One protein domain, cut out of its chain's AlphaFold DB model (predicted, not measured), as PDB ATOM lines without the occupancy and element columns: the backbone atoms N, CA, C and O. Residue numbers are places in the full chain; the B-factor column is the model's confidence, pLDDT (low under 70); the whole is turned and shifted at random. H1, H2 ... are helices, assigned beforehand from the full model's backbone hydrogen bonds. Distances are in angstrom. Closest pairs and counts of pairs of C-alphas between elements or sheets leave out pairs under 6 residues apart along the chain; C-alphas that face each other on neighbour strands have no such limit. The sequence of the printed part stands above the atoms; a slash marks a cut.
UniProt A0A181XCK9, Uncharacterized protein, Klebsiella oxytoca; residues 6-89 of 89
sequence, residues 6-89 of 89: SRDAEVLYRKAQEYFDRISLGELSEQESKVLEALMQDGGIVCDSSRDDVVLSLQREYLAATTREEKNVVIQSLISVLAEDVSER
ATOM      1  N   SER A   6      95.476 127.226 131.082       58.12
ATOM      2  CA  SER A   6      95.484 126.164 130.073       58.12
ATOM      3  C   SER A   6      94.543 126.453 128.893       58.12
ATOM      4  O   SER A   6      94.908 126.221 127.744       58.12
ATOM      5  N   ARG A   7      93.347 127.010 129.148       62.19
ATOM      6  CA  ARG A   7      92.403 127.403 128.084       62.19
ATOM      7  C   ARG A   7      92.930 128.555 127.238       62.19
ATOM      8  O   ARG A   7      92.750 128.556 126.024       62.19
ATOM      9  N   ASP A   8      93.631 129.492 127.866       70.88
ATOM     10  CA  ASP A   8      94.263 130.610 127.169       70.88
ATOM     11  C   ASP A   8      95.453 130.171 126.304       70.88
ATOM     12  O   ASP A   8      95.950 130.987 125.540       70.88
ATOM     13  N   ALA A   9      95.879 128.904 126.379       78.81
ATOM     14  CA  ALA A   9      96.892 128.281 125.526       78.81
ATOM     15  C   ALA A   9      96.323 127.199 124.572       78.81
ATOM     16  O   ALA A   9      97.069 126.544 123.837       78.81
ATOM     17  N   GLU A  10      95.001 126.982 124.567       80.38
ATOM     18  CA  GLU A  10      94.355 125.852 123.879       80.38
ATOM     19  C   GLU A  10      94.643 125.820 122.372       80.38
ATOM     20  O   GLU A  10      94.835 124.750 121.788       80.38
ATOM     21  N   VAL A  11      94.692 126.992 121.732       85.94
ATOM     22  CA  VAL A  11      94.954 127.097 120.291       85.94
ATOM     23  C   VAL A  11      96.335 126.546 119.975       85.94
ATOM     24  O   VAL A  11      96.478 125.770 119.029       85.94
ATOM     25  N   LEU A  12      97.337 126.918 120.769       87.38
ATOM     26  CA  LEU A  12      98.702 126.473 120.542       87.38
ATOM     27  C   LEU A  12      98.844 124.961 120.760       87.38
ATOM     28  O   LEU A  12      99.420 124.282 119.912       87.38
ATOM     29  N   TYR A  13      98.244 124.413 121.820       85.31
ATOM     30  CA  TYR A  13      98.261 122.968 122.073       85.31
ATOM     31  C   TYR A  13      97.593 122.164 120.956       85.31
ATOM     32  O   TYR A  13      98.153 121.172 120.490       85.31
ATOM     33  N   ARG A  14      96.435 122.615 120.466       85.38
ATOM     34  CA  ARG A  14      95.760 121.963 119.337       85.38
ATOM     35  C   ARG A  14      96.626 121.985 118.080       85.38
ATOM     36  O   ARG A  14      96.681 121.009 117.341       85.38
ATOM     37  N   LYS A  15      97.331 123.090 117.839       88.81
ATOM     38  CA  LYS A  15      98.226 123.222 116.683       88.81
ATOM     39  C   LYS A  15      99.498 122.394 116.810       88.81
ATOM     40  O   LYS A  15      99.980 121.914 115.789       88.81
ATOM     41  N   ALA A  16      99.985 122.164 118.025       87.38
ATOM     42  CA  ALA A  16     101.044 121.195 118.279       87.38
ATOM     43  C   ALA A  16     100.575 119.747 118.043       87.38
ATOM     44  O   ALA A  16     101.304 118.965 117.445       87.38
ATOM     45  N   GLN A  17      99.340 119.394 118.409       85.06
ATOM     46  CA  GLN A  17      98.770 118.080 118.065       85.06
ATOM     47  C   GLN A  17      98.651 117.899 116.543       85.06
ATOM     48  O   GLN A  17      99.160 116.926 115.996       85.06
ATOM     49  N   GLU A  18      98.092 118.891 115.837       87.12
ATOM     50  CA  GLU A  18      98.012 118.879 114.365       87.12
ATOM     51  C   GLU A  18      99.393 118.819 113.683       87.12
ATOM     52  O   GLU A  18      99.495 118.416 112.522       87.12
ATOM     53  N   TYR A  19     100.454 119.277 114.355       86.38
ATOM     54  CA  TYR A  19     101.824 119.157 113.860       86.38
ATOM     55  C   TYR A  19     102.276 117.693 113.855       86.38
ATOM     56  O   TYR A  19     102.778 117.228 112.831       86.38
ATOM     57  N   PHE A  20     102.020 116.954 114.935       84.38
ATOM     58  CA  PHE A  20     102.343 115.529 115.013       84.38
ATOM     59  C   PHE A  20     101.511 114.676 114.051       84.38
ATOM     60  O   PHE A  20     102.056 113.755 113.453       84.38
ATOM     61  N   ASP A  21     100.250 115.038 113.791       82.75
ATOM     62  CA  ASP A  21      99.403 114.344 112.803       82.75
ATOM     63  C   ASP A  21      99.969 114.384 111.371       82.75
ATOM     64  O   ASP A  21      99.589 113.588 110.510       82.75
ATOM     65  N   ARG A  22     100.856 115.343 111.081       81.12
ATOM     66  CA  ARG A  22     101.471 115.519 109.757       81.12
ATOM     67  C   ARG A  22     102.797 114.786 109.606       81.12
ATOM     68  O   ARG A  22     103.324 114.764 108.495       81.12
ATOM     69  N   ILE A  23     103.336 114.240 110.690       77.38
ATOM     70  CA  ILE A  23     104.636 113.576 110.711       77.38
ATOM     71  C   ILE A  23     104.407 112.083 110.869       77.38
ATOM     72  O   ILE A  23     103.597 111.637 111.681       77.38
ATOM     73  N   SER A  24     105.125 111.286 110.082       72.25
ATOM     74  CA  SER A  24     105.090 109.841 110.268       72.25
ATOM     75  C   SER A  24     105.745 109.517 111.610       72.25
ATOM     76  O   SER A  24     106.852 109.973 111.865       72.25
ATOM     77  N   LEU A  25     105.120 108.692 112.456       63.72
ATOM     78  CA  LEU A  25     105.645 108.365 113.797       63.72
ATOM     79  C   LEU A  25     107.111 107.875 113.803       63.72
ATOM     80  O   LEU A  25     107.801 108.033 114.801       63.72
ATOM     81  N   GLY A  26     107.605 107.306 112.696       63.66
ATOM     82  CA  GLY A  26     109.005 106.885 112.538       63.66
ATOM     83  C   GLY A  26     110.012 108.005 112.230       63.66
ATOM     84  O   GLY A  26     111.200 107.721 112.130       63.66
ATOM     85  N   GLU A  27     109.554 109.245 112.052       77.12
ATOM     86  CA  GLU A  27     110.376 110.432 111.765       77.12
ATOM     87  C   GLU A  27     110.486 111.379 112.972       77.12
ATOM     88  O   GLU A  27     111.197 112.380 112.901       77.12
ATOM     89  N   LEU A  28     109.800 111.069 114.078       79.81
ATOM     90  CA  LEU A  28     109.850 111.864 115.302       79.81
ATOM     91  C   LEU A  28     111.166 111.640 116.044       79.81
ATOM     92  O   LEU A  28     111.640 110.511 116.194       79.81
ATOM     93  N   SER A  29     111.733 112.719 116.576       84.69
ATOM     94  CA  SER A  29     112.810 112.610 117.556       84.69
ATOM     95  C   SER A  29     112.320 111.953 118.856       84.69
ATOM     96  O   SER A  29     111.120 111.871 119.140       84.69
ATOM     97  N   GLU A  30     113.256 111.492 119.692       81.88
ATOM     98  CA  GLU A  30     112.923 110.913 121.002       81.88
ATOM     99  C   GLU A  30     112.170 111.917 121.896       81.88
ATOM    100  O   GLU A  30     111.227 111.549 122.594       81.88
ATOM    101  N   GLN A  31     112.547 113.199 121.839       79.94
ATOM    102  CA  GLN A  31     111.881 114.273 122.582       79.94
ATOM    103  C   GLN A  31     110.451 114.501 122.083       79.94
ATOM    104  O   GLN A  31     109.520 114.546 122.882       79.94
ATOM    105  N   GLU A  32     110.266 114.583 120.767       82.56
ATOM    106  CA  GLU A  32     108.945 114.723 120.147       82.56
ATOM    107  C   GLU A  32     108.027 113.540 120.473       82.56
ATOM    108  O   GLU A  32     106.851 113.740 120.769       82.56
ATOM    109  N   SER A  33     108.572 112.322 120.492       83.94
ATOM    110  CA  SER A  33     107.823 111.111 120.843       83.94
ATOM    111  C   SER A  33     107.317 111.156 122.288       83.94
ATOM    112  O   SER A  33     106.141 110.898 122.531       83.94
ATOM    113  N   LYS A  34     108.164 111.567 123.243       81.94
ATOM    114  CA  LYS A  34     107.772 111.718 124.658       81.94
ATOM    115  C   LYS A  34     106.713 112.799 124.860       81.94
ATOM    116  O   LYS A  34     105.773 112.610 125.629       81.94
ATOM    117  N   VAL A  35     106.837 113.925 124.156       82.19
ATOM    118  CA  VAL A  35     105.836 115.001 124.203       82.19
ATOM    119  C   VAL A  35     104.504 114.529 123.627       82.19
ATOM    120  O   VAL A  35     103.460 114.793 124.221       82.19
ATOM    121  N   LEU A  36     104.523 113.805 122.505       82.25
ATOM    122  CA  LEU A  36     103.317 113.232 121.914       82.25
ATOM    123  C   LEU A  36     102.637 112.244 122.872       82.25
ATOM    124  O   LEU A  36     101.431 112.347 123.091       82.25
ATOM    125  N   GLU A  37     103.398 111.339 123.491       80.69
ATOM    126  CA  GLU A  37     102.874 110.406 124.496       80.69
ATOM    127  C   GLU A  37     102.225 111.141 125.675       80.69
ATOM    128  O   GLU A  37     101.097 110.813 126.047       80.69
ATOM    129  N   ALA A  38     102.879 112.175 126.212       76.69
ATOM    130  CA  ALA A  38     102.336 112.985 127.302       76.69
ATOM    131  C   ALA A  38     101.042 113.716 126.893       76.69
ATOM    132  O   ALA A  38     100.051 113.695 127.624       76.69
ATOM    133  N   LEU A  39     101.009 114.305 125.691       77.06
ATOM    134  CA  LEU A  39      99.814 114.961 125.149       77.06
ATOM    135  C   LEU A  39      98.644 113.982 124.958       77.06
ATOM    136  O   LEU A  39      97.492 114.380 125.140       77.06
ATOM    137  N   MET A  40      98.927 112.728 124.594       77.31
ATOM    138  CA  MET A  40      97.918 111.678 124.425       77.31
ATOM    139  C   MET A  40      97.411 111.121 125.760       77.31
ATOM    140  O   MET A  40      96.209 110.901 125.902       77.31
ATOM    141  N   GLN A  41      98.301 110.881 126.727       71.81
ATOM    142  CA  GLN A  41      97.952 110.272 128.016       71.81
ATOM    143  C   GLN A  41      97.121 111.200 128.905       71.81
ATOM    144  O   GLN A  41      96.148 110.756 129.511       71.81
ATOM    145  N   ASP A  42      97.465 112.485 128.945       65.31
ATOM    146  CA  ASP A  42      96.810 113.450 129.833       65.31
ATOM    147  C   ASP A  42      95.585 114.136 129.189       65.31
ATOM    148  O   ASP A  42      94.950 114.993 129.801       65.31
ATOM    149  N   GLY A  43      95.209 113.747 127.964       56.75
ATOM    150  CA  GLY A  43      94.023 114.274 127.275       56.75
ATOM    151  C   GLY A  43      94.169 115.712 126.760       56.75
ATOM    152  O   GLY A  43      93.169 116.342 126.412       56.75
ATOM    153  N   GLY A  44      95.402 116.213 126.671       61.53
ATOM    154  CA  GLY A  44      95.732 117.545 126.177       61.53
ATOM    155  C   GLY A  44      95.864 118.613 127.267       61.53
ATOM    156  O   GLY A  44      95.072 118.702 128.200       61.53
ATOM    157  N   ILE A  45      96.856 119.483 127.049       57.16
ATOM    158  CA  ILE A  45      97.258 120.635 127.867       57.16
ATOM    159  C   ILE A  45      97.851 120.248 129.225       57.16
ATOM    160  O   ILE A  45      97.197 120.289 130.267       57.16
ATOM    161  N   VAL A  46      99.144 119.933 129.204       58.19
ATOM    162  CA  VAL A  46      99.935 119.674 130.406       58.19
ATOM    163  C   VAL A  46     101.131 120.597 130.364       58.19
ATOM    164  O   VAL A  46     102.029 120.419 129.553       58.19
ATOM    165  N   CYS A  47     101.115 121.609 131.212       61.38
ATOM    166  CA  CYS A  47     102.327 122.259 131.671       61.38
ATOM    167  C   CYS A  47     102.248 122.283 133.192       61.38
ATOM    168  O   CYS A  47     101.150 122.419 133.753       61.38
ATOM    169  N   ASP A  48     103.380 122.132 133.877       63.34
ATOM    170  CA  ASP A  48     103.450 122.611 135.250       63.34
ATOM    171  C   ASP A  48     103.125 124.115 135.263       63.34
ATOM    172  O   ASP A  48     103.521 124.877 134.380       63.34
ATOM    173  N   SER A  49     102.406 124.548 136.294       63.50
ATOM    174  CA  SER A  49     102.071 125.948 136.556       63.50
ATOM    175  C   SER A  49     103.278 126.897 136.566       63.50
ATOM    176  O   SER A  49     103.105 128.102 136.421       63.50
ATOM    177  N   SER A  50     104.499 126.376 136.719       68.19
ATOM    178  CA  SER A  50     105.747 127.141 136.596       68.19
ATOM    179  C   SER A  50     106.060 127.600 135.164       68.19
ATOM    180  O   SER A  50     106.818 128.551 134.985       68.19
ATOM    181  N   ARG A  51     105.477 126.953 134.147       74.44
ATOM    182  CA  ARG A  51     105.732 127.213 132.721       74.44
ATOM    183  C   ARG A  51     104.547 127.871 132.004       74.44
ATOM    184  O   ARG A  51     104.674 128.223 130.831       74.44
ATOM    185  N   ASP A  52     103.435 128.110 132.703       77.81
ATOM    186  CA  ASP A  52     102.220 128.716 132.140       77.81
ATOM    187  C   ASP A  52     102.504 130.065 131.454       77.81
ATOM    188  O   ASP A  52     102.051 130.297 130.334       77.81
ATOM    189  N   ASP A  53     103.315 130.934 132.063       81.75
ATOM    190  CA  ASP A  53     103.646 132.243 131.482       81.75
ATOM    191  C   ASP A  53     104.420 132.126 130.159       81.75
ATOM    192  O   ASP A  53     104.190 132.902 129.225       81.75
ATOM    193  N   VAL A  54     105.302 131.126 130.049       86.69
ATOM    194  CA  VAL A  54     106.067 130.852 128.824       86.69
ATOM    195  C   VAL A  54     105.129 130.362 127.728       86.69
ATOM    196  O   VAL A  54     105.151 130.883 126.613       86.69
ATOM    197  N   VAL A  55     104.250 129.412 128.047       86.25
ATOM    198  CA  VAL A  55     103.277 128.874 127.089       86.25
ATOM    199  C   VAL A  55     102.305 129.959 126.612       86.25
ATOM    200  O   VAL A  55     102.000 130.038 125.421       86.25
ATOM    201  N   LEU A  56     101.858 130.845 127.504       87.00
ATOM    202  CA  LEU A  56     101.000 131.974 127.139       87.00
ATOM    203  C   LEU A  56     101.724 132.991 126.247       87.00
ATOM    204  O   LEU A  56     101.100 133.547 125.338       87.00
ATOM    205  N   SER A  57     103.025 133.225 126.464       89.75
ATOM    206  CA  SER A  57     103.843 134.031 125.545       89.75
ATOM    207  C   SER A  57     103.892 133.393 124.162       89.75
ATOM    208  O   SER A  57     103.549 134.045 123.175       89.75
ATOM    209  N   LEU A  58     104.195 132.094 124.097       91.62
ATOM    210  CA  LEU A  58     104.242 131.353 122.839       91.62
ATOM    211  C   LEU A  58     102.890 131.375 122.120       91.62
ATOM    212  O   LEU A  58     102.847 131.536 120.904       91.62
ATOM    213  N   GLN A  59     101.759 131.298 122.828       90.38
ATOM    214  CA  GLN A  59     100.463 131.435 122.161       90.38
ATOM    215  C   GLN A  59     100.299 132.828 121.532       90.38
ATOM    216  O   GLN A  59      99.822 132.936 120.401       90.38
ATOM    217  N   ARG A  60     100.700 133.903 122.219       91.94
ATOM    218  CA  ARG A  60     100.640 135.256 121.641       91.94
ATOM    219  C   ARG A  60     101.530 135.371 120.408       91.94
ATOM    220  O   ARG A  60     101.091 135.932 119.409       91.94
ATOM    221  N   GLU A  61     102.727 134.797 120.455       93.88
ATOM    222  CA  GLU A  61     103.646 134.741 119.314       93.88
ATOM    223  C   GLU A  61     103.038 133.963 118.141       93.88
ATOM    224  O   GLU A  61     103.054 134.442 117.010       93.88
ATOM    225  N   TYR A  62     102.394 132.823 118.403       93.19
ATOM    226  CA  TYR A  62     101.706 132.036 117.378       93.19
ATOM    227  C   TYR A  62     100.552 132.797 116.715       93.19
ATOM    228  O   TYR A  62     100.342 132.696 115.503       93.19
ATOM    229  N   LEU A  63      99.782 133.546 117.508       91.75
ATOM    230  CA  LEU A  63      98.671 134.361 117.013       91.75
ATOM    231  C   LEU A  63      99.158 135.592 116.236       91.75
ATOM    232  O   LEU A  63      98.480 136.016 115.302       91.75
ATOM    233  N   ALA A  64     100.317 136.146 116.602       94.69
ATOM    234  CA  ALA A  64     100.949 137.260 115.902       94.69
ATOM    235  C   ALA A  64     101.692 136.827 114.624       94.69
ATOM    236  O   ALA A  64     101.856 137.636 113.712       94.69
ATOM    237  N   ALA A  65     102.123 135.565 114.543       95.19
ATOM    238  CA  ALA A  65     102.830 135.013 113.395       95.19
ATOM    239  C   ALA A  65     101.978 135.055 112.116       95.19
ATOM    240  O   ALA A  65     100.817 134.623 112.080       95.19
ATOM    241  N   THR A  66     102.584 135.529 111.030       93.38
ATOM    242  CA  THR A  66     101.893 135.764 109.752       93.38
ATOM    243  C   THR A  66     102.203 134.691 108.718       93.38
ATOM    244  O   THR A  66     101.371 134.396 107.857       93.38
ATOM    245  N   THR A  67     103.367 134.052 108.835       94.50
ATOM    246  CA  THR A  67     103.833 133.001 107.929       94.50
ATOM    247  C   THR A  67     103.678 131.609 108.540       94.50
ATOM    248  O   THR A  67     103.482 131.435 109.747       94.50
ATOM    249  N   ARG A  68     103.738 130.578 107.690       88.75
ATOM    250  CA  ARG A  68     103.696 129.183 108.149       88.75
ATOM    251  C   ARG A  68     104.978 128.820 108.893       88.75
ATOM    252  O   ARG A  68     104.921 128.084 109.873       88.75
ATOM    253  N   GLU A  69     106.105 129.335 108.428       91.25
ATOM    254  CA  GLU A  69     107.430 129.121 108.994       91.25
ATOM    255  C   GLU A  69     107.498 129.651 110.430       91.25
ATOM    256  O   GLU A  69     107.859 128.899 111.330       91.25
ATOM    257  N   GLU A  70     107.050 130.887 110.675       91.75
ATOM    258  CA  GLU A  70     106.974 131.463 112.027       91.75
ATOM    259  C   GLU A  70     106.089 130.618 112.954       91.75
ATOM    260  O   GLU A  70     106.475 130.296 114.074       91.75
ATOM    261  N   LYS A  71     104.920 130.184 112.469       91.62
ATOM    262  CA  LYS A  71     104.015 129.319 113.242       91.62
ATOM    263  C   LYS A  71     104.648 127.979 113.597       91.62
ATOM    264  O   LYS A  71     104.462 127.499 114.711       91.62
ATOM    265  N   ASN A  72     105.393 127.382 112.669       90.12
ATOM    266  CA  ASN A  72     106.112 126.136 112.914       90.12
ATOM    267  C   ASN A  72     107.227 126.318 113.949       90.12
ATOM    268  O   ASN A  72     107.392 125.446 114.796       90.12
ATOM    269  N   VAL A  73     107.954 127.441 113.918       92.88
ATOM    270  CA  VAL A  73     108.975 127.758 114.930       92.88
ATOM    271  C   VAL A  73     108.345 127.828 116.316       92.88
ATOM    272  O   VAL A  73     108.835 127.182 117.235       92.88
ATOM    273  N   VAL A  74     107.216 128.526 116.459       93.75
ATOM    274  CA  VAL A  74     106.533 128.638 117.756       93.75
ATOM    275  C   VAL A  74     106.018 127.279 118.254       93.75
ATOM    276  O   VAL A  74     106.128 126.976 119.440       93.75
ATOM    277  N   ILE A  75     105.507 126.424 117.358       91.12
ATOM    278  CA  ILE A  75     105.117 125.047 117.707       91.12
ATOM    279  C   ILE A  75     106.330 124.240 118.196       91.12
ATOM    280  O   ILE A  75     106.243 123.564 119.216       91.12
ATOM    281  N   GLN A  76     107.467 124.338 117.507       90.38
ATOM    282  CA  GLN A  76     108.711 123.670 117.899       90.38
ATOM    283  C   GLN A  76     109.238 124.155 119.256       90.38
ATOM    284  O   GLN A  76     109.674 123.355 120.088       90.38
ATOM    285  N   SER A  77     109.132 125.457 119.526       91.69
ATOM    286  CA  SER A  77     109.447 126.024 120.838       91.69
ATOM    287  C   SER A  77     108.523 125.487 121.928       91.69
ATOM    288  O   SER A  77     109.015 125.116 122.992       91.69
ATOM    289  N   LEU A  78     107.214 125.361 121.666       89.25
ATOM    290  CA  LEU A  78     106.297 124.725 122.617       89.25
ATOM    291  C   LEU A  78     106.710 123.276 122.896       89.25
ATOM    292  O   LEU A  78     106.785 122.886 124.056       89.25
ATOM    293  N   ILE A  79     107.007 122.486 121.862       87.94
ATOM    294  CA  ILE A  79     107.428 121.086 122.024       87.94
ATOM    295  C   ILE A  79     108.677 120.996 122.904       87.94
ATOM    296  O   ILE A  79     108.733 120.148 123.787       87.94
ATOM    297  N   SER A  80     109.640 121.901 122.726       88.19
ATOM    298  CA  SER A  80     110.849 121.944 123.555       88.19
ATOM    299  C   SER A  80     110.532 122.241 125.026       88.19
ATOM    300  O   SER A  80     111.008 121.534 125.910       88.19
ATOM    301  N   VAL A  81     109.662 123.224 125.293       86.56
ATOM    302  CA  VAL A  81     109.205 123.555 126.658       86.56
ATOM    303  C   VAL A  81     108.499 122.367 127.316       86.56
ATOM    304  O   VAL A  81     108.712 122.111 128.500       86.56
ATOM    305  N   LEU A  82     107.680 121.632 126.560       82.56
ATOM    306  CA  LEU A  82     106.987 120.438 127.053       82.56
ATOM    307  C   LEU A  82     107.941 119.255 127.257       82.56
ATOM    308  O   LEU A  82     107.784 118.506 128.214       82.56
ATOM    309  N   ALA A  83     108.938 119.080 126.389       82.81
ATOM    310  CA  ALA A  83     109.907 117.989 126.500       82.81
ATOM    311  C   ALA A  83     110.746 118.102 127.778       82.81
ATOM    312  O   ALA A  83     111.047 117.096 128.423       82.81
ATOM    313  N   GLU A  84     111.108 119.325 128.152       80.31
ATOM    314  CA  GLU A  84     111.764 119.601 129.425       80.31
ATOM    315  C   GLU A  84     110.835 119.326 130.620       80.31
ATOM    316  O   GLU A  84     111.271 118.671 131.559       80.31
ATOM    317  N   ASP A  85     109.558 119.732 130.563       73.94
ATOM    318  CA  ASP A  85     108.560 119.457 131.621       73.94
ATOM    319  C   ASP A  85     108.378 117.946 131.854       73.94
ATOM    320  O   ASP A  85     108.351 117.477 132.990       73.94
ATOM    321  N   VAL A  86     108.336 117.165 130.770       71.50
ATOM    322  CA  VAL A  86     108.254 115.697 130.821       71.50
ATOM    323  C   VAL A  86     109.549 115.067 131.344       71.50
ATOM    324  O   VAL A  86     109.491 114.028 131.991       71.50
ATOM    325  N   SER A  87     110.713 115.668 131.086       66.94
ATOM    326  CA  SER A  87     112.005 115.133 131.548       66.94
ATOM    327  C   SER A  87     112.269 115.381 133.037       66.94
ATOM    328  O   SER A  87     113.093 114.688 133.628       66.94
ATOM    329  N   GLU A  88     111.606 116.373 133.638       60.59
ATOM    330  CA  GLU A  88     111.713 116.700 135.067       60.59
ATOM    331  C   GLU A  88     110.727 115.909 135.958       60.59
ATOM    332  O   GLU A  88     110.805 116.008 137.185       60.59
ATOM    333  N   ARG A  89     109.819 115.124 135.359       56.84
ATOM    334  CA  ARG A  89     108.834 114.263 136.040       56.84
ATOM    335  C   ARG A  89     109.322 112.825 136.210       56.84
ATOM    336  O   ARG A  89     108.998 112.246 137.272       56.84
TER     337      ARG A  89
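AT A GLANCE: This is residues 6 to 89 of the 89 residues of an uncharacterized protein of Klebsiella oxytoca (UniProt A0A181XCK9). The long last helix, H4, is the core of this model: H3 sits side by side with it as a helical hairpin, H1 crosses it as an X at its residues 75 to 79, and H2 crosses it farther along, at residues 79 to 86. H2 and H3 both touch H4 but stay apart from each other, while H1 touches both H4 and H3. The printed part has 84 residues with four named helices, in the order H1, H2, H3, H4, and no named strand; the class is all helix. The whole is compact, with a radius of gyration of the C-alphas of 12.0 A, and rounded, with spans of 30 by 29 by 19 A.

IN THESE COORDINATES: Begin at Ser 6 and go on to C-alpha 10 at (94.355, 125.852, 123.879), where H1 starts; it runs over residues 10 to 20, 15.8 A from first to last C-alpha. After a short link of 9 residues you find H2, residues 30 to 41, 16.5 A long. Ten more residues, again a short link, bring you to C-alpha 52 at (102.220, 128.716, 132.140), the start of H3, residues 52 to 64, 18.4 A long. A tight link of 3 residues leads into H4, residues 68 to 87, 28.5 A long, which ends at C-alpha 87 at (112.005, 115.133, 131.548).

HOW THE PARTS SIT: Look first at H1 and H4, the hub helices, which touch three other helices each. They touch each other about perpendicular, at 87 degrees; their closest C-alphas are those of Ala 16 and Ile 75, 5.6 A apart. H3 and H4, the hairpin, touch at a shallow tilt of 12 degrees, opposite ways, with the C-alphas of Tyr 62 and Lys 71 closest at 5.5 A. H1 touches H3 at residues 58 to 62 alone, about perpendicular at 77 degrees; the C-alphas of Leu 12 and Gln 59 are the closest, at 5.5 A. H2 and H4 touch about perpendicular, at 80 degrees, with the C-alphas of Val 35 and Ala 83 closest at 5.5 A. H1 and H2 only just touch, with 3 pairs of C-alphas within 8 A, the closest being those of Phe 20 and Leu 36 at 7.3 A; H2 touches H1 with residues 36 to 39 alone, at a steep tilt of 55 degrees, opposite ways. The helix packing is mostly crossed: of 5 touching pairs with a tilt, 1 is shallow. In the backbones of H1, H2, H3 and H4, every O i to N i+4 pair is within hydrogen-bond range.

THE WHOLE: The two C-alphas farthest apart are those of Thr 66 and Arg 89, at 34.7 A. The printed part has no cut and no long link, and Arg 89 is the chain's last residue. The mean pLDDT of the printed part is 80.5; look for values under 70 at residues 6 to 7, 25 to 26, 42 to 50 and 87 to 89.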